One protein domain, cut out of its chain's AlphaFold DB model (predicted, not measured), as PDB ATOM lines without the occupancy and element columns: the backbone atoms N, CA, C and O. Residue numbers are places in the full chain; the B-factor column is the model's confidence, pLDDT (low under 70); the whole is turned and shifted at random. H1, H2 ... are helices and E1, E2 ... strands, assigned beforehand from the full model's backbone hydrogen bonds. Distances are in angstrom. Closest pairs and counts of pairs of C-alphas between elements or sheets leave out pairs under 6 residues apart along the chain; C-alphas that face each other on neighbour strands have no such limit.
ATOM      1  N   GLY A 209     266.871 131.737 222.970       64.19
ATOM      2  CA  GLY A 209     266.995 132.185 221.587       64.19
ATOM      3  C   GLY A 209     268.145 131.493 220.875       64.19
ATOM      4  O   GLY A 209     269.178 131.192 221.480       64.19
ATOM      5  N   PHE A 210     267.998 131.298 219.570       74.56
ATOM      6  CA  PHE A 210     269.031 130.673 218.750       74.56
ATOM      7  C   PHE A 210     269.813 131.711 217.957       74.56
ATOM      8  O   PHE A 210     269.237 132.582 217.306       74.56
ATOM      9  N   TRP A 211     271.137 131.613 218.030       79.06
ATOM     10  CA  TRP A 211     272.060 132.458 217.289       79.06
ATOM     11  C   TRP A 211     271.894 132.230 215.779       79.06
ATOM     12  O   TRP A 211     271.773 131.073 215.362       79.06
ATOM     13  N   PRO A 212     271.887 133.287 214.945       73.00
ATOM     14  CA  PRO A 212     271.663 133.121 213.523       73.00
ATOM     15  C   PRO A 212     272.890 132.482 212.869       73.00
ATOM     16  O   PRO A 212     274.037 132.764 213.227       73.00
ATOM     17  N   SER A 213     272.640 131.639 211.869       68.25
ATOM     18  CA  SER A 213     273.692 130.974 211.092       68.25
ATOM     19  C   SER A 213     274.526 131.964 210.266       68.25
ATOM     20  O   SER A 213     275.683 131.685 209.969       68.25
ATOM     21  N   ALA A 214     273.971 133.140 209.955       74.31
ATOM     22  CA  ALA A 214     274.649 134.245 209.285       74.31
ATOM     23  C   ALA A 214     274.374 135.575 210.006       74.31
ATOM     24  O   ALA A 214     273.324 135.759 210.622       74.31
ATOM     25  N   ILE A 215     275.329 136.503 209.935       78.19
ATOM     26  CA  ILE A 215     275.188 137.879 210.421       78.19
ATOM     27  C   ILE A 215     275.284 138.799 209.193       78.19
ATOM     28  O   ILE A 215     276.228 138.633 208.417       78.19
ATOM     29  N   PRO A 216     274.366 139.767 209.003       88.75
ATOM     30  CA  PRO A 216     273.308 140.193 209.925       88.75
ATOM     31  C   PRO A 216     272.154 139.187 210.062       88.75
ATOM     32  O   PRO A 216     271.859 138.440 209.137       88.75
ATOM     33  N   GLY A 217     271.491 139.173 211.221       78.50
ATOM     34  CA  GLY A 217     270.422 138.211 211.500       78.50
ATOM     35  C   GLY A 217     269.586 138.530 212.739       78.50
ATOM     36  O   GLY A 217     269.951 139.379 213.560       78.50
ATOM     37  N   ASN A 218     268.456 137.832 212.871       80.50
ATOM     38  CA  ASN A 218     267.515 137.975 213.982       80.50
ATOM     39  C   ASN A 218     267.589 136.769 214.922       80.50
ATOM     40  O   ASN A 218     267.763 135.635 214.487       80.50
ATOM     41  N   ILE A 219     267.399 137.030 216.211       81.12
ATOM     42  CA  ILE A 219     267.294 136.028 217.269       81.12
ATOM     43  C   ILE A 219     265.927 136.225 217.895       81.12
ATOM     44  O   ILE A 219     265.757 137.112 218.731       81.12
ATOM     45  N   ILE A 220     264.950 135.455 217.429       73.88
ATOM     46  CA  ILE A 220     263.560 135.549 217.875       73.88
ATOM     47  C   ILE A 220     263.372 134.558 219.026       73.88
ATOM     48  O   ILE A 220     263.662 133.376 218.876       73.88
ATOM     49  N   ILE A 221     262.959 135.069 220.188       66.19
ATOM     50  CA  ILE A 221     262.746 134.282 221.416       66.19
ATOM     51  C   ILE A 221     261.245 134.109 221.638       66.19
ATOM     52  O   ILE A 221     260.758 133.015 221.885       66.19
ATOM     53  N   THR A 222     260.507 135.209 221.507       68.06
ATOM     54  CA  THR A 222     259.046 135.237 221.503       68.06
ATOM     55  C   THR A 222     258.555 136.207 220.425       68.06
ATOM     56  O   THR A 222     259.328 136.983 219.854       68.06
ATOM     57  N   ASN A 223     257.243 136.235 220.209       65.69
ATOM     58  CA  ASN A 223     256.546 137.178 219.323       65.69
ATOM     59  C   ASN A 223     256.772 138.644 219.753       65.69
ATOM     60  O   ASN A 223     256.606 139.587 218.974       65.69
ATOM     61  N   GLU A 224     257.141 138.836 221.023       76.56
ATOM     62  CA  GLU A 224     257.390 140.132 221.638       76.56
ATOM     63  C   GLU A 224     258.874 140.453 221.794       76.56
ATOM     64  O   GLU A 224     259.233 141.628 221.869       76.56
ATOM     65  N   VAL A 225     259.753 139.454 221.898       82.00
ATOM     66  CA  VAL A 225     261.131 139.693 222.323       82.00
ATOM     67  C   VAL A 225     262.153 138.944 221.493       82.00
ATOM     68  O   VAL A 225     262.013 137.767 221.167       82.00
ATOM     69  N   GLY A 226     263.254 139.634 221.233       86.00
ATOM     70  CA  GLY A 226     264.470 139.032 220.733       86.00
ATOM     71  C   GLY A 226     265.522 140.090 220.439       86.00
ATOM     72  O   GLY A 226     265.542 141.164 221.051       86.00
ATOM     73  N   PHE A 227     266.422 139.774 219.518       92.19
ATOM     74  CA  PHE A 227     267.600 140.582 219.231       92.19
ATOM     75  C   PHE A 227     267.873 140.643 217.734       92.19
ATOM     76  O   PHE A 227     267.594 139.702 216.999       92.19
ATOM     77  N   THR A 228     268.456 141.749 217.296       90.06
ATOM     78  CA  THR A 228     269.016 141.905 215.953       90.06
ATOM     79  C   THR A 228     270.526 142.015 216.073       90.06
ATOM     80  O   THR A 228     271.011 142.746 216.946       90.06
ATOM     81  N   VAL A 229     271.257 141.343 215.193       90.56
ATOM     82  CA  VAL A 229     272.716 141.443 215.091       90.56
ATOM     83  C   VAL A 229     273.059 142.033 213.729       90.56
ATOM     84  O   VAL A 229     272.620 141.511 212.706       90.56
ATOM     85  N   ASP A 230     273.801 143.140 213.714       91.06
ATOM     86  CA  ASP A 230     274.252 143.796 212.485       91.06
ATOM     87  C   ASP A 230     275.590 143.231 211.974       91.06
ATOM     88  O   ASP A 230     276.302 142.525 212.688       91.06
ATOM     89  N   ALA A 231     275.955 143.578 210.736       91.31
ATOM     90  CA  ALA A 231     277.188 143.126 210.078       91.31
ATOM     91  C   ALA A 231     278.487 143.504 210.824       91.31
ATOM     92  O   ALA A 231     279.541 142.932 210.557       91.31
ATOM     93  N   LYS A 232     278.431 144.451 211.770       91.75
ATOM     94  CA  LYS A 232     279.561 144.877 212.610       91.75
ATOM     95  C   LYS A 232     279.554 144.176 213.974       91.75
ATOM     96  O   LYS A 232     280.206 144.648 214.906       91.75
ATOM     97  N   ASN A 233     278.821 143.067 214.109       91.25
ATOM     98  CA  ASN A 233     278.577 142.348 215.364       91.25
ATOM     99  C   ASN A 233     277.878 143.201 216.435       91.25
ATOM    100  O   ASN A 233     277.965 142.914 217.634       91.25
ATOM    101  N   GLY A 234     277.196 144.268 216.022       95.94
ATOM    102  CA  GLY A 234     276.382 145.094 216.889       95.94
ATOM    103  C   GLY A 234     275.075 144.388 217.212       95.94
ATOM    104  O   GLY A 234     274.205 144.242 216.357       95.94
ATOM    105  N   ILE A 235     274.907 143.977 218.467       95.94
ATOM    106  CA  ILE A 235     273.672 143.368 218.960       95.94
ATOM    107  C   ILE A 235     272.776 144.418 219.624       95.94
ATOM    108  O   ILE A 235     273.203 145.156 220.526       95.94
ATOM    109  N   LYS A 236     271.504 144.464 219.217       94.19
ATOM    110  CA  LYS A 236     270.461 145.295 219.832       94.19
ATOM    111  C   LYS A 236     269.258 144.438 220.238       94.19
ATOM    112  O   LYS A 236     268.810 143.633 219.427       94.19
ATOM    113  N   PRO A 237     268.683 144.624 221.440       93.44
ATOM    114  CA  PRO A 237     267.365 144.080 221.730       93.44
ATOM    115  C   PRO A 237     266.311 144.738 220.853       93.44
ATOM    116  O   PRO A 237     266.353 145.943 220.576       93.44
ATOM    117  N   LYS A 238     265.312 143.947 220.500       88.25
ATOM    118  CA  LYS A 238     264.101 144.399 219.842       88.25
ATOM    119  C   LYS A 238     262.929 143.836 220.632       88.25
ATOM    120  O   LYS A 238     262.729 142.626 220.691       88.25
ATOM    121  N   ILE A 239     262.239 144.738 221.331       87.56
ATOM    122  CA  ILE A 239     261.169 144.387 222.267       87.56
ATOM    123  C   ILE A 239     259.890 145.092 221.836       87.56
ATOM    124  O   ILE A 239     259.860 146.321 221.748       87.56
ATOM    125  N   ARG A 240     258.845 144.322 221.558       83.25
ATOM    126  CA  ARG A 240     257.502 144.797 221.259       83.25
ATOM    127  C   ARG A 240     256.719 144.835 222.559       83.25
ATOM    128  O   ARG A 240     256.601 143.848 223.272       83.25
ATOM    129  N   MET A 241     256.215 146.013 222.871       78.62
ATOM    130  CA  MET A 241     255.347 146.266 224.017       78.62
ATOM    131  C   MET A 241     254.420 147.422 223.661       78.62
ATOM    132  O   MET A 241     254.670 148.167 222.705       78.62
ATOM    133  N   LYS A 242     253.333 147.584 224.404       76.25
ATOM    134  CA  LYS A 242     252.444 148.723 224.225       76.25
ATOM    135  C   LYS A 242     253.164 150.010 224.614       76.25
ATOM    136  O   LYS A 242     254.055 150.053 225.464       76.25
ATOM    137  N   ASN A 243     252.749 151.087 223.969       73.38
ATOM    138  CA  ASN A 243     253.375 152.403 224.022       73.38
ATOM    139  C   ASN A 243     253.458 153.065 225.416       73.38
ATOM    140  O   ASN A 243     254.188 154.045 225.581       73.38
ATOM    141  N   TYR A 244     252.731 152.541 226.404       66.12
ATOM    142  CA  TYR A 244     252.771 152.962 227.808       66.12
ATOM    143  C   TYR A 244     253.828 152.226 228.644       66.12
ATOM    144  O   TYR A 244     253.964 152.476 229.844       66.12
ATOM    145  N   ALA A 245     254.561 151.283 228.061       66.38
ATOM    146  CA  ALA A 245     255.615 150.601 228.778       66.38
ATOM    147  C   ALA A 245     256.781 151.565 229.058       66.38
ATOM    148  O   ALA A 245     257.215 152.340 228.202       66.38
ATOM    149  N   GLY A 246     257.235 151.547 230.311       77.31
ATOM    150  CA  GLY A 246     258.216 152.479 230.849       77.31
ATOM    151  C   GLY A 246     259.636 152.241 230.328       77.31
ATOM    152  O   GLY A 246     259.876 151.483 229.390       77.31
ATOM    153  N   LYS A 247     260.628 152.858 230.984       85.50
ATOM    154  CA  LYS A 247     262.041 152.641 230.630       85.50
ATOM    155  C   LYS A 247     262.455 151.183 230.847       85.50
ATOM    156  O   LYS A 247     262.244 150.608 231.918       85.50
ATOM    157  N   ILE A 248     263.134 150.647 229.845       88.75
ATOM    158  CA  ILE A 248     263.762 149.336 229.804       88.75
ATOM    159  C   ILE A 248     265.234 149.507 230.160       88.75
ATOM    160  O   ILE A 248     265.951 150.311 229.558       88.75
ATOM    161  N   LYS A 249     265.686 148.745 231.155       91.38
ATOM    162  CA  LYS A 249     267.099 148.599 231.514       91.38
ATOM    163  C   LYS A 249     267.512 147.174 231.196       91.38
ATOM    164  O   LYS A 249     266.839 146.244 231.636       91.38
ATOM    165  N   MET A 250     268.589 147.004 230.437       93.00
ATOM    166  CA  MET A 250     269.009 145.682 229.990       93.00
ATOM    167  C   MET A 250     270.530 145.571 229.907       93.00
ATOM    168  O   MET A 250     271.218 146.528 229.544       93.00
ATOM    169  N   THR A 251     271.035 144.384 230.217       94.94
ATOM    170  CA  THR A 251     272.450 144.018 230.154       94.94
ATOM    171  C   THR A 251     272.572 142.662 229.472       94.94
ATOM    172  O   THR A 251     271.749 141.776 229.704       94.94
ATOM    173  N   ILE A 252     273.614 142.499 228.664       96.44
ATOM    174  CA  ILE A 252     274.044 141.206 228.139       96.44
ATOM    175  C   ILE A 252     275.414 140.840 228.699       96.44
ATOM    176  O   ILE A 252     276.240 141.717 228.975       96.44
ATOM    177  N   SER A 253     275.657 139.549 228.885       95.62
ATOM    178  CA  SER A 253     276.933 139.039 229.378       95.62
ATOM    179  C   SER A 253     277.215 137.628 228.887       95.62
ATOM    180  O   SER A 253     276.290 136.830 228.764       95.62
ATOM    181  N   ALA A 254     278.488 137.316 228.673       95.56
ATOM    182  CA  ALA A 254     278.959 135.986 228.300       95.56
ATOM    183  C   ALA A 254     280.331 135.708 228.924       95.56
ATOM    184  O   ALA A 254     281.088 136.635 229.220       95.56
ATOM    185  N   THR A 255     280.665 134.430 229.057       92.88
ATOM    186  CA  THR A 255     282.019 133.967 229.382       92.88
ATOM    187  C   THR A 255     282.454 133.029 228.266       92.88
ATOM    188  O   THR A 255     281.763 132.053 227.994       92.88
ATOM    189  N   TYR A 256     283.562 133.326 227.596       93.00
ATOM    190  CA  TYR A 256     283.984 132.611 226.390       93.00
ATOM    191  C   TYR A 256     285.490 132.363 226.389       93.00
ATOM    192  O   TYR A 256     286.246 133.068 227.061       93.00
ATOM    193  N   LYS A 257     285.925 131.352 225.635       87.44
ATOM    194  CA  LYS A 257     287.346 131.078 225.410       87.44
ATOM    195  C   LYS A 257     287.835 131.821 224.170       87.44
ATOM    196  O   LYS A 257     287.139 131.875 223.160       87.44
ATOM    197  N   ASP A 258     289.029 132.384 224.266       90.62
ATOM    198  CA  ASP A 258     289.779 132.967 223.156       90.62
ATOM    199  C   ASP A 258     291.188 132.365 223.198       90.62
ATOM    200  O   ASP A 258     292.015 132.727 224.045       90.62
ATOM    201  N   GLY A 259     291.395 131.323 222.390       88.75
ATOM    202  CA  GLY A 259     292.478 130.364 222.600       88.75
ATOM    203  C   GLY A 259     292.372 129.699 223.980       88.75
ATOM    204  O   GLY A 259     291.298 129.267 224.401       88.75
ATOM    205  N   ALA A 260     293.482 129.654 224.719       89.56
ATOM    206  CA  ALA A 260     293.528 129.089 226.071       89.56
ATOM    207  C   ALA A 260     292.954 130.019 227.164       89.56
ATOM    208  O   ALA A 260     292.754 129.591 228.301       89.56
ATOM    209  N   LYS A 261     292.691 131.299 226.857       93.19
ATOM    210  CA  LYS A 261     292.283 132.296 227.859       93.19
ATOM    211  C   LYS A 261     290.762 132.367 227.976       93.19
ATOM    212  O   LYS A 261     290.057 132.503 226.979       93.19
ATOM    213  N   THR A 262     290.256 132.363 229.209       95.38
ATOM    214  CA  THR A 262     288.835 132.627 229.489       95.38
ATOM    215  C   THR A 262     288.606 134.131 229.619       95.38
ATOM    216  O   THR A 262     289.205 134.785 230.472       95.38
ATOM    217  N   LYS A 263     287.722 134.688 228.790       95.44
ATOM    218  CA  LYS A 263     287.346 136.107 228.776       95.44
ATOM    219  C   LYS A 263     285.893 136.285 229.206       95.44
ATOM    220  O   LYS A 263     285.037 135.437 228.955       95.44
ATOM    221  N   LYS A 264     285.606 137.420 229.848       96.50
ATOM    222  CA  LYS A 264     284.251 137.827 230.242       96.50
ATOM    223  C   LYS A 264     283.826 139.026 229.411       96.50
ATOM    224  O   LYS A 264     284.560 140.003 229.299       96.50
ATOM    225  N   TYR A 265     282.625 138.955 228.863       97.50
ATOM    226  CA  TYR A 265     281.972 140.055 228.177       97.50
ATOM    227  C   TYR A 265     280.784 140.535 229.003       97.50
ATOM    228  O   TYR A 265     279.993 139.729 229.499       97.50
ATOM    229  N   LYS A 266     280.633 141.853 229.127       97.06
ATOM    230  CA  LYS A 266     279.453 142.487 229.715       97.06
ATOM    231  C   LYS A 266     279.192 143.797 228.992       97.06
ATOM    232  O   LYS A 266     280.090 144.622 228.871       97.06
ATOM    233  N   CYS A 267     277.954 144.005 228.565       96.94
ATOM    234  CA  CYS A 267     277.525 145.271 227.993       96.94
ATOM    235  C   CYS A 267     276.159 145.665 228.542       96.94
ATOM    236  O   CYS A 267     275.209 144.881 228.519       96.94
ATOM    237  N   THR A 268     276.067 146.893 229.048       96.62
ATOM    238  CA  THR A 268     274.820 147.478 229.540       96.62
ATOM    239  C   THR A 268     274.324 148.492 228.524       96.62
ATOM    240  O   THR A 268     275.035 149.436 228.185       96.62
ATOM    241  N   TYR A 269     273.092 148.312 228.058       95.25
ATOM    242  CA  TYR A 269     272.474 149.250 227.132       95.25
ATOM    243  C   TYR A 269     272.059 150.524 227.864       95.25
ATOM    244  O   TYR A 269     271.556 150.479 228.991       95.25
ATOM    245  N   ALA A 270     272.196 151.667 227.186       93.06
ATOM    246  CA  ALA A 270     271.552 152.892 227.637       93.06
ATOM    247  C   ALA A 270     270.034 152.644 227.777       93.06
ATOM    248  O   ALA A 270     269.452 152.016 226.885       93.06
ATOM    249  N   PRO A 271     269.380 153.120 228.856       91.19
ATOM    250  CA  PRO A 271     267.951 152.912 229.040       91.19
ATOM    251  C   PRO A 271     267.149 153.412 227.836       91.19
ATOM    252  O   PRO A 271     267.319 154.548 227.395       91.19
ATOM    253  N   PHE A 272     266.259 152.570 227.329       90.12
ATOM    254  CA  PHE A 272     265.411 152.854 226.169       90.12
ATOM    255  C   PHE A 272     263.940 152.613 226.528       90.12
ATOM    256  O   PHE A 272     263.646 152.213 227.650       90.12
ATOM    257  N   GLY A 273     262.999 152.924 225.640       85.12
ATOM    258  CA  GLY A 273     261.570 152.928 225.983       85.12
ATOM    259  C   GLY A 273     260.979 154.333 226.059       85.12
ATOM    260  O   GLY A 273     261.633 155.318 225.710       85.12
ATOM    261  N   SER A 274     259.732 154.434 226.517       75.31
ATOM    262  CA  SER A 274     259.033 155.707 226.714       75.31
ATOM    263  C   SER A 274     258.686 155.900 228.188       75.31
ATOM    264  O   SER A 274     258.578 154.951 228.946       75.31
ATOM    265  N   THR A 275     258.527 157.148 228.616       71.75
ATOM    266  CA  THR A 275     257.864 157.498 229.896       71.75
ATOM    267  C   THR A 275     256.737 158.503 229.673       71.75
ATOM    268  O   THR A 275     256.187 159.055 230.621       71.75
ATOM    269  N   LYS A 276     256.413 158.771 228.401       72.12
ATOM    270  CA  LYS A 276     255.371 159.717 228.022       72.12
ATOM    271  C   LYS A 276     254.005 159.093 228.289       72.12
ATOM    272  O   LYS A 276     253.786 157.931 227.953       72.12
ATOM    273  N   LYS A 277     253.086 159.892 228.829       67.44
ATOM    274  CA  LYS A 277     251.676 159.516 228.974       67.44
ATOM    275  C   LYS A 277     251.064 159.323 227.591       67.44
ATOM    276  O   LYS A 277     251.203 160.209 226.752       67.44
ATOM    277  N   MET A 278     250.396 158.198 227.359       69.38
ATOM    278  CA  MET A 278     249.737 157.890 226.089       69.38
ATOM    279  C   MET A 278     248.223 157.870 226.294       69.38
ATOM    280  O   MET A 278     247.755 157.405 227.322       69.38
ATOM    281  N   LYS A 279     247.452 158.374 225.325       67.38
ATOM    282  CA  LYS A 279     245.978 158.363 225.396       67.38
ATOM    283  C   LYS A 279     245.372 157.045 224.889       67.38
ATOM    284  O   LYS A 279     244.303 156.657 225.333       67.38
ATOM    285  N   THR A 280     246.071 156.346 223.991       73.88
ATOM    286  CA  THR A 280     245.617 155.097 223.351       73.88
ATOM    287  C   THR A 280     246.715 154.041 223.389       73.88
ATOM    288  O   THR A 280     247.870 154.369 223.100       73.88
ATOM    289  N   ALA A 281     246.371 152.787 223.692       70.69
ATOM    290  CA  ALA A 281     247.307 151.665 223.656       70.69
ATOM    291  C   ALA A 281     247.619 151.286 222.208       70.69
ATOM    292  O   ALA A 281     246.708 150.975 221.448       70.69
ATOM    293  N   LYS A 282     248.900 151.288 221.837       79.25
ATOM    294  CA  LYS A 282     249.369 150.789 220.535       79.25
ATOM    295  C   LYS A 282     250.642 149.986 220.721       79.25
ATOM    296  O   LYS A 282     251.488 150.382 221.529       79.25
ATOM    297  N   TRP A 283     250.785 148.898 219.979       75.56
ATOM    298  CA  TRP A 283     252.012 148.118 219.965       75.56
ATOM    299  C   TRP A 283     253.144 148.892 219.292       75.56
ATOM    300  O   TRP A 283     252.951 149.607 218.307       75.56
ATOM    301  N   LYS A 284     254.344 148.806 219.871       82.94
ATOM    302  CA  LYS A 284     255.527 149.482 219.348       82.94
ATOM    303  C   LYS A 284     256.785 148.670 219.611       82.94
ATOM    304  O   LYS A 284     256.958 148.092 220.681       82.94
ATOM    305  N   TRP A 285     257.686 148.689 218.636       84.06
ATOM    306  CA  TRP A 285     259.037 148.169 218.789       84.06
ATOM    307  C   TRP A 285     259.942 149.171 219.507       84.06
ATOM    308  O   TRP A 285     260.011 150.351 219.154       84.06
ATOM    309  N   TYR A 286     260.674 148.670 220.496       87.88
ATOM    310  CA  TYR A 286     261.652 149.410 221.272       87.88
ATOM    311  C   TYR A 286     263.032 148.791 221.118       87.88
ATOM    312  O   TYR A 286     263.249 147.612 221.401       87.88
ATOM    313  N   THR A 287     263.971 149.640 220.714       90.50
ATOM    314  CA  THR A 287     265.363 149.283 220.457       90.50
ATOM    315  C   THR A 287     266.252 150.442 220.919       90.50
ATOM    316  O   THR A 287     265.897 151.607 220.707       90.50
ATOM    317  N   PRO A 288     267.391 150.180 221.580       92.00
ATOM    318  CA  PRO A 288     268.323 151.225 221.975       92.00
ATOM    319  C   PRO A 288     268.990 151.851 220.749       92.00
ATOM    320  O   PRO A 288     269.230 151.195 219.736       92.00
ATOM    321  N   LYS A 289     269.351 153.134 220.860       89.44
ATOM    322  CA  LYS A 289     270.048 153.850 219.779       89.44
ATOM    323  C   LYS A 289     271.384 153.178 219.436       89.44
ATOM    324  O   LYS A 289     271.656 152.893 218.270       89.44
ATOM    325  N   LYS A 290     272.193 152.891 220.463       92.62
ATOM    326  CA  LYS A 290     273.517 152.267 220.333       92.62
ATOM    327  C   LYS A 290     273.435 150.749 220.523       92.62
ATOM    328  O   LYS A 290     272.736 150.278 221.420       92.62
ATOM    329  N   ALA A 291     274.157 150.015 219.678       94.69
ATOM    330  CA  ALA A 291     274.369 148.581 219.836       94.69
ATOM    331  C   ALA A 291     275.476 148.297 220.852       94.69
ATOM    332  O   ALA A 291     276.364 149.122 221.064       94.69
ATOM    333  N   CYS A 292     275.436 147.102 221.431       96.56
ATOM    334  CA  CYS A 292     276.600 146.512 222.076       96.56
ATOM    335  C   CYS A 292     277.421 145.809 220.996       96.56
ATOM    336  O   CYS A 292     276.868 145.000 220.260       96.56
ATOM    337  N   ILE A 293     278.711 146.117 220.876       97.06
ATOM    338  CA  ILE A 293     279.577 145.441 219.903       97.06
ATOM    339  C   ILE A 293     280.127 144.170 220.544       97.06
ATOM    340  O   ILE A 293     280.739 144.233 221.617       97.06
ATOM    341  N   LEU A 294     279.879 143.021 219.916       96.06
ATOM    342  CA  LEU A 294     280.422 141.742 220.360       96.06
ATOM    343  C   LEU A 294     281.819 141.521 219.760       96.06
ATOM    344  O   LEU A 294     281.993 141.682 218.548       96.06
ATOM    345  N   PRO A 295     282.819 141.115 220.566       96.31
ATOM    346  CA  PRO A 295     284.116 140.705 220.046       96.31
ATOM    347  C   PRO A 295     283.977 139.547 219.057       96.31
ATOM    348  O   PRO A 295     283.210 138.614 219.295       96.31
ATOM    349  N   LYS A 296     284.767 139.561 217.978       93.38
ATOM    350  CA  LYS A 296     284.738 138.506 216.951       93.38
ATOM    351  C   LYS A 296     284.906 137.087 217.533       93.38
ATOM    352  O   LYS A 296     284.092 136.240 217.174       93.38
ATOM    353  N   PRO A 297     285.824 136.823 218.490       94.19
ATOM    354  CA  PRO A 297     285.947 135.484 219.073       94.19
ATOM    355  C   PRO A 297     284.710 135.048 219.877       94.19
ATOM    356  O   PRO A 297     284.368 133.871 219.882       94.19
ATOM    357  N   LEU A 298     283.992 135.988 220.508       94.38
ATOM    358  CA  LEU A 298     282.729 135.686 221.187       94.38
ATOM    359  C   LEU A 298     281.642 135.297 220.178       94.38
ATOM    360  O   LEU A 298     280.901 134.350 220.418       94.38
ATOM    361  N   VAL A 299     281.555 135.993 219.042       91.38
ATOM    362  CA  VAL A 299     280.601 135.645 217.977       91.38
ATOM    363  C   VAL A 299     280.886 134.251 217.421       91.38
ATOM    364  O   VAL A 299     279.968 133.442 217.329       91.38
ATOM    365  N   THR A 300     282.152 133.932 217.142       89.25
ATOM    366  CA  THR A 300     282.559 132.586 216.714       89.25
ATOM    367  C   THR A 300     282.198 131.533 217.763       89.25
ATOM    368  O   THR A 300     281.645 130.489 217.421       89.25
ATOM    369  N   ALA A 301     282.433 131.811 219.048       86.19
ATOM    370  CA  ALA A 301     282.072 130.900 220.131       86.19
ATOM    371  C   ALA A 301     280.547 130.673 220.229       86.19
ATOM    372  O   ALA A 301     280.097 129.554 220.472       86.19
ATOM    373  N   LEU A 302     279.743 131.717 219.993       86.00
ATOM    374  CA  LEU A 302     278.278 131.633 219.978       86.00
ATOM    375  C   LEU A 302     277.744 130.875 218.758       86.00
ATOM    376  O   LEU A 302     276.760 130.157 218.890       86.00
ATOM    377  N   GLN A 303     278.387 131.004 217.595       83.25
ATOM    378  CA  GLN A 303     278.026 130.260 216.382       83.25
ATOM    379  C   GLN A 303     278.399 128.775 216.475       83.25
ATOM    380  O   GLN A 303     277.645 127.926 216.016       83.25
ATOM    381  N   THR A 304     279.538 128.465 217.096       79.88
ATOM    382  CA  THR A 304     280.039 127.088 217.283       79.88
ATOM    383  C   THR A 304     279.450 126.381 218.505       79.88
ATOM    384  O   THR A 304     279.711 125.203 218.716       79.88
ATOM    385  N   GLY A 305     278.667 127.084 219.329       81.00
ATOM    386  CA  GLY A 305     277.997 126.507 220.499       81.00
ATOM    387  C   GLY A 305     278.904 126.275 221.702       81.00
ATOM    388  O   GLY A 305     278.506 125.605 222.648       81.00
ATOM    389  N   THR A 306     280.103 126.855 221.706       81.06
ATOM    390  CA  THR A 306     281.065 126.726 222.813       81.06
ATOM    391  C   THR A 306     280.794 127.703 223.961       81.06
ATOM    392  O   THR A 306     281.425 127.623 225.015       81.06
ATOM    393  N   THR A 307     279.854 128.635 223.785       87.00
ATOM    394  CA  THR A 307     279.384 129.542 224.837       87.00
ATOM    395  C   THR A 307     277.920 129.937 224.631       87.00
ATOM    396  O   THR A 307     277.311 129.653 223.598       87.00
ATOM    397  N   THR A 308     277.361 130.627 225.623       87.62
ATOM    398  CA  THR A 308     276.038 131.248 225.567       87.62
ATOM    399  C   THR A 308     276.127 132.726 225.934       87.62
ATOM    400  O   THR A 308     277.013 133.168 226.671       87.62
ATOM    401  N   LEU A 309     275.188 133.510 225.413       91.94
ATOM    402  CA  LEU A 309     275.015 134.913 225.750       91.94
ATOM    403  C   LEU A 309     273.767 135.052 226.617       91.94
ATOM    404  O   LEU A 309     272.655 134.769 226.184       91.94
ATOM    405  N   SER A 310     273.947 135.505 227.854       91.88
ATOM    406  CA  SER A 310     272.835 135.776 228.760       91.88
ATOM    407  C   SER A 310     272.367 137.215 228.599       91.88
ATOM    408  O   SER A 310     273.182 138.139 228.593       91.88
ATOM    409  N   ALA A 311     271.054 137.414 228.532       91.19
ATOM    410  CA  ALA A 311     270.419 138.717 228.589       91.19
ATOM    411  C   ALA A 311     269.567 138.833 229.852       91.19
ATOM    412  O   ALA A 311     268.758 137.960 230.172       91.19
ATOM    413  N   LYS A 312     269.730 139.946 230.569       88.94
ATOM    414  CA  LYS A 312     268.911 140.292 231.732       88.94
ATOM    415  C   LYS A 312     268.309 141.666 231.533       88.94
ATOM    416  O   LYS A 312     269.023 142.626 231.242       88.94
ATOM    417  N   GLY A 313     267.000 141.765 231.711       87.00
ATOM    418  CA  GLY A 313     266.254 143.000 231.519       87.00
ATOM    419  C   GLY A 313     265.246 143.241 232.624       87.00
ATOM    420  O   GLY A 313     264.739 142.311 233.246       87.00
ATOM    421  N   LYS A 314     264.940 144.510 232.867       86.31
ATOM    422  CA  LYS A 314     263.809 144.924 233.692       86.31
ATOM    423  C   LYS A 314     263.194 146.165 233.076       86.31
ATOM    424  O   LYS A 314     263.906 147.140 232.823       86.31
ATOM    425  N   TRP A 315     261.883 146.157 232.881       82.75
ATOM    426  CA  TRP A 315     261.157 147.361 232.500       82.75
ATOM    427  C   TRP A 315     259.959 147.582 233.400       82.75
ATOM    428  O   TRP A 315     259.236 146.665 233.797       82.75
ATOM    429  N   SER A 316     259.786 148.841 233.775       73.88
ATOM    430  CA  SER A 316     258.608 149.272 234.510       73.88
ATOM    431  C   SER A 316     257.412 149.268 233.569       73.88
ATOM    432  O   SER A 316     257.492 149.868 232.502       73.88
ATOM    433  N   ARG A 317     256.298 148.666 233.973       69.88
ATOM    434  CA  ARG A 317     255.016 148.841 233.286       69.88
ATOM    435  C   ARG A 317     254.239 149.971 233.963       69.88
ATOM    436  O   ARG A 317     254.369 150.186 235.171       69.88
ATOM    437  N   GLN A 318     253.499 150.730 233.168       69.12
ATOM    438  CA  GLN A 318     252.630 151.806 233.631       69.12
ATOM    439  C   GLN A 318     251.215 151.545 233.123       69.12
ATOM    440  O   GLN A 318     251.042 150.853 232.124       69.12
ATOM    441  N   TRP A 319     250.202 152.067 233.805       65.75
ATOM    442  CA  TRP A 319     248.828 151.967 233.323       65.75
ATOM    443  C   TRP A 319     248.557 152.971 232.200       65.75
ATOM    444  O   TRP A 319     248.980 154.128 232.298       65.75
ATOM    445  N   LEU A 320     247.816 152.525 231.177       61.06
ATOM    446  CA  LEU A 320     247.562 153.244 229.926       61.06
ATOM    447  C   LEU A 320     247.140 154.704 230.145       61.06
ATOM    448  O   LEU A 320     247.697 155.591 229.515       61.06
ATOM    449  N   THR A 321     246.213 154.968 231.066       59.47
ATOM    450  CA  THR A 321     245.598 156.299 231.217       59.47
ATOM    451  C   THR A 321     246.232 157.175 232.298       59.47
ATOM    452  O   THR A 321     246.121 158.396 232.243       59.47
ATOM    453  N   SER A 322     246.930 156.590 233.277       63.84
ATOM    454  CA  SER A 322     247.459 157.335 234.432       63.84
ATOM    455  C   SER A 322     248.982 157.484 234.429       63.84
ATOM    456  O   SER A 322     249.515 158.302 235.181       63.84
ATOM    457  N   ALA A 323     249.693 156.688 233.617       63.53
ATOM    458  CA  ALA A 323     251.146 156.499 233.665       63.53
ATOM    459  C   ALA A 323     251.695 156.124 235.062       63.53
ATOM    460  O   ALA A 323     252.906 156.170 235.309       63.53
ATOM    461  N   LYS A 324     250.816 155.723 235.990       71.12
ATOM    462  CA  LYS A 324     251.186 155.240 237.321       71.12
ATOM    463  C   LYS A 324     251.585 153.769 237.239       71.12
ATOM    464  O   LYS A 324     251.135 153.030 236.367       71.12
ATOM    465  N   LYS A 325     252.396 153.317 238.198       68.88
ATOM    466  CA  LYS A 325     252.754 151.896 238.386       68.88
ATOM    467  C   LYS A 325     251.647 151.116 239.118       68.88
ATOM    468  O   LYS A 325     251.941 150.198 239.879       68.88
ATOM    469  N   ALA A 326     250.395 151.527 238.948       69.44
ATOM    470  CA  ALA A 326     249.234 150.947 239.604       69.44
ATOM    471  C   ALA A 326     248.047 150.943 238.638       69.44
ATOM    472  O   ALA A 326     247.898 151.881 237.846       69.44
ATOM    473  N   ARG A 327     247.241 149.884 238.704       66.06
ATOM    474  CA  ARG A 327     245.972 149.746 237.983       66.06
ATOM    475  C   ARG A 327     244.888 150.634 238.645       66.06
ATOM    476  O   ARG A 327     245.120 151.153 239.743       66.06
ATOM    477  N   PRO A 328     243.729 150.863 237.994       69.19
ATOM    478  CA  PRO A 328     242.636 151.669 238.552       69.19
ATOM    479  C   PRO A 328     242.114 151.156 239.901       69.19
ATOM    480  O   PRO A 328     241.782 151.953 240.770       69.19
ATOM    481  N   ASP A 329     242.155 149.839 240.109       73.19
ATOM    482  CA  ASP A 329     241.833 149.139 241.363       73.19
ATOM    483  C   ASP A 329     242.914 149.283 242.464       73.19
ATOM    484  O   ASP A 329     242.878 148.595 243.480       73.19
ATOM    485  N   LYS A 330     243.902 150.172 242.268       72.88
ATOM    486  CA  LYS A 330     245.067 150.424 243.142       72.88
ATOM    487  C   LYS A 330     246.068 149.264 243.241       72.88
ATOM    488  O   LYS A 330     247.087 149.414 243.924       72.88
ATOM    489  N   THR A 331     245.868 148.152 242.532       72.31
ATOM    490  CA  THR A 331     246.841 147.052 242.524       72.31
ATOM    491  C   THR A 331     248.151 147.491 241.863       72.31
ATOM    492  O   THR A 331     248.177 148.194 240.846       72.31
ATOM    493  N   LYS A 332     249.285 147.112 242.466       74.50
ATOM    494  CA  LYS A 332     250.617 147.487 241.968       74.50
ATOM    495  C   LYS A 332     250.944 146.701 240.701       74.50
ATOM    496  O   LYS A 332     250.901 145.474 240.690       74.50
ATOM    497  N   ILE A 333     251.383 147.403 239.661       68.69
ATOM    498  CA  ILE A 333     251.862 146.773 238.433       68.69
ATOM    499  C   ILE A 333     253.306 146.320 238.664       68.69
ATOM    500  O   ILE A 333     254.223 147.140 238.789       68.69
ATOM    501  N   LYS A 334     253.514 145.000 238.726       73.00
ATOM    502  CA  LYS A 334     254.853 144.419 238.869       73.00
ATOM    503  C   LYS A 334     255.701 144.736 237.621       73.00
ATOM    504  O   LYS A 334     255.208 144.630 236.497       73.00
ATOM    505  N   PRO A 335     256.975 145.143 237.781       75.19
ATOM    506  CA  PRO A 335     257.892 145.267 236.653       75.19
ATOM    507  C   PRO A 335     258.110 143.904 235.998       75.19
ATOM    508  O   PRO A 335     258.320 142.925 236.713       75.19
ATOM    509  N   ARG A 336     258.150 143.852 234.665       75.44
ATOM    510  CA  ARG A 336     258.537 142.627 233.961       75.44
ATOM    511  C   ARG A 336     260.052 142.488 234.012       75.44
ATOM    512  O   ARG A 336     260.791 143.470 233.863       75.44
ATOM    513  N   THR A 337     260.500 141.273 234.287       79.06
ATOM    514  CA  THR A 337     261.911 140.899 234.291       79.06
ATOM    515  C   THR A 337     262.154 139.881 233.203       79.06
ATOM    516  O   THR A 337     261.396 138.928 233.076       79.06
ATOM    517  N   LEU A 338     263.244 140.064 232.481       75.25
ATOM    518  CA  LEU A 338     263.684 139.205 231.403       75.25
ATOM    519  C   LEU A 338     264.958 138.498 231.839       75.25
ATOM    520  O   LEU A 338     265.885 139.141 232.345       75.25
ATOM    521  N   LYS A 339     264.988 137.182 231.645       81.94
ATOM    522  CA  LYS A 339     266.164 136.329 231.826       81.94
ATOM    523  C   LYS A 339     266.212 135.377 230.642       81.94
ATOM    524  O   LYS A 339     265.481 134.396 230.636       81.94
ATOM    525  N   TYR A 340     267.041 135.699 229.659       78.25
ATOM    526  CA  TYR A 340     267.165 134.903 228.448       78.25
ATOM    527  C   TYR A 340     268.570 134.383 228.238       78.25
ATOM    528  O   TYR A 340     269.552 135.006 228.656       78.25
ATOM    529  N   THR A 341     268.631 133.257 227.542       79.81
ATOM    530  CA  THR A 341     269.865 132.613 227.114       79.81
ATOM    531  C   THR A 341     269.846 132.499 225.601       79.81
ATOM    532  O   THR A 341     268.893 132.003 225.012       79.81
ATOM    533  N   MET A 342     270.903 132.977 224.962       84.62
ATOM    534  CA  MET A 342     271.087 132.885 223.523       84.62
ATOM    535  C   MET A 342     272.242 131.923 223.270       84.62
ATOM    536  O   MET A 342     273.331 132.103 223.819       84.62
ATOM    537  N   ARG A 343     272.002 130.886 222.477       79.56
ATOM    538  CA  ARG A 343     272.950 129.788 222.235       79.56
ATOM    539  C   ARG A 343     273.030 129.476 220.747       79.56
ATOM    540  O   ARG A 343     272.171 129.926 219.990       79.56
ATOM    541  N   ALA A 344     274.035 128.712 220.330       70.62
ATOM    542  CA  ALA A 344     274.090 128.221 218.959       70.62
ATOM    543  C   ALA A 344     272.789 127.511 218.590       70.62
ATOM    544  O   ALA A 344     272.193 126.802 219.413       70.62
ATOM    545  N   LYS A 345     272.370 127.686 217.336       61.34
ATOM    546  CA  LYS A 345     271.364 126.809 216.754       61.34
ATOM    547  C   LYS A 345     271.912 125.376 216.837       61.34
ATOM    548  O   LYS A 345     273.067 125.181 216.453       61.34
TER     549      LYS A 345
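AT A GLANCE: This is residues 209 to 345 of the 350 residues of the protein "Fibronectin type-III domain-containing protein" of Actinobacteria bacterium (UniProt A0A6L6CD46). The domain is a long, narrow sandwich of two strongly twisted sheets, E1 E9 E8 E5 E6 and E2 E3 E4 E7, partly face to face with their strands crossed at 41 degrees. The E5-E6 hairpin reaches to one end of the rod, with the short helix H1 packed across E5 near that end, and the unnamed loops 269 to 282 and 316 to 335 extend toward the other. The 137 printed residues hold nine named strands and one named helix, in the order E1 E2 E3 E4 E5 E6 E7 H1 E8 E9; the class is mostly strand, the larger sheet is mixed and the smaller antiparallel. The whole is only just compact, close to loose, with a radius of gyration of the C-alphas of 16.7 A and spans of 57 by 24 by 23 A.

HOW THE PARTS SIT: In the larger sheet E5, residues 248 to 258, forms an antiparallel hairpin with E6, residues 261 to 268, an edge strand; N 254 and O 265 are 3.0 A apart. On the other side of E5 is E8, residues 309 to 315, antiparallel, with N 312 and O 251 at 2.9 A. E9, residues 336 to 344, forms a hairpin with E8, with N 340 and O 311 at 2.9 A. The edge strand E1, residues 209 to 211, is parallel to E9, with N 211 and O 343 at 2.8 A. H1, residues 296 to 304, is on this sheet at a height of 4.2 A, only just above its level. It runs across E5 at 86 degrees on the local plane; the closest C-alphas are those of Asp 258 and Pro 297, 6.1 A. Every O i to N i+4 pair in H1 is within hydrogen-bond range. In the other sheet E2, residues 217 to 220, E3, residues 225 to 229, and E4, residues 234 to 242, form a meander, each strand the antiparallel neighbour of the one before; N 219 and O 227 are 2.8 A apart, N 238 and O 226 2.8 A. E7, residues 283 to 286, is antiparallel to E4, with N 286 and O 239 at 2.8 A. Between the sheets, the closest C-alphas of E1 and E2 are those of Gly 209 and Ile 219, 5.8 A.

IN THESE COORDINATES: E1 begins at C-alpha 209 (266.995, 132.185, 221.587). E5 measures 31.4 A, E9 26.0 A, E4 25.3 A, E6 23.2 A and E8 19.8 A; H1 measures 12.4 A. E9 ends at C-alpha 344 (274.090, 128.221, 218.959).

THE WHOLE: The farthest C-alphas, Ala 260 and Asp 329, are 57.5 A apart. The printed part has no cut; the links E6 to E7 and E8 to E9 are long. Mean pLDDT of the printed part is 82.5, with 23 residues under 70, among them 317 to 323 and 325 to 328.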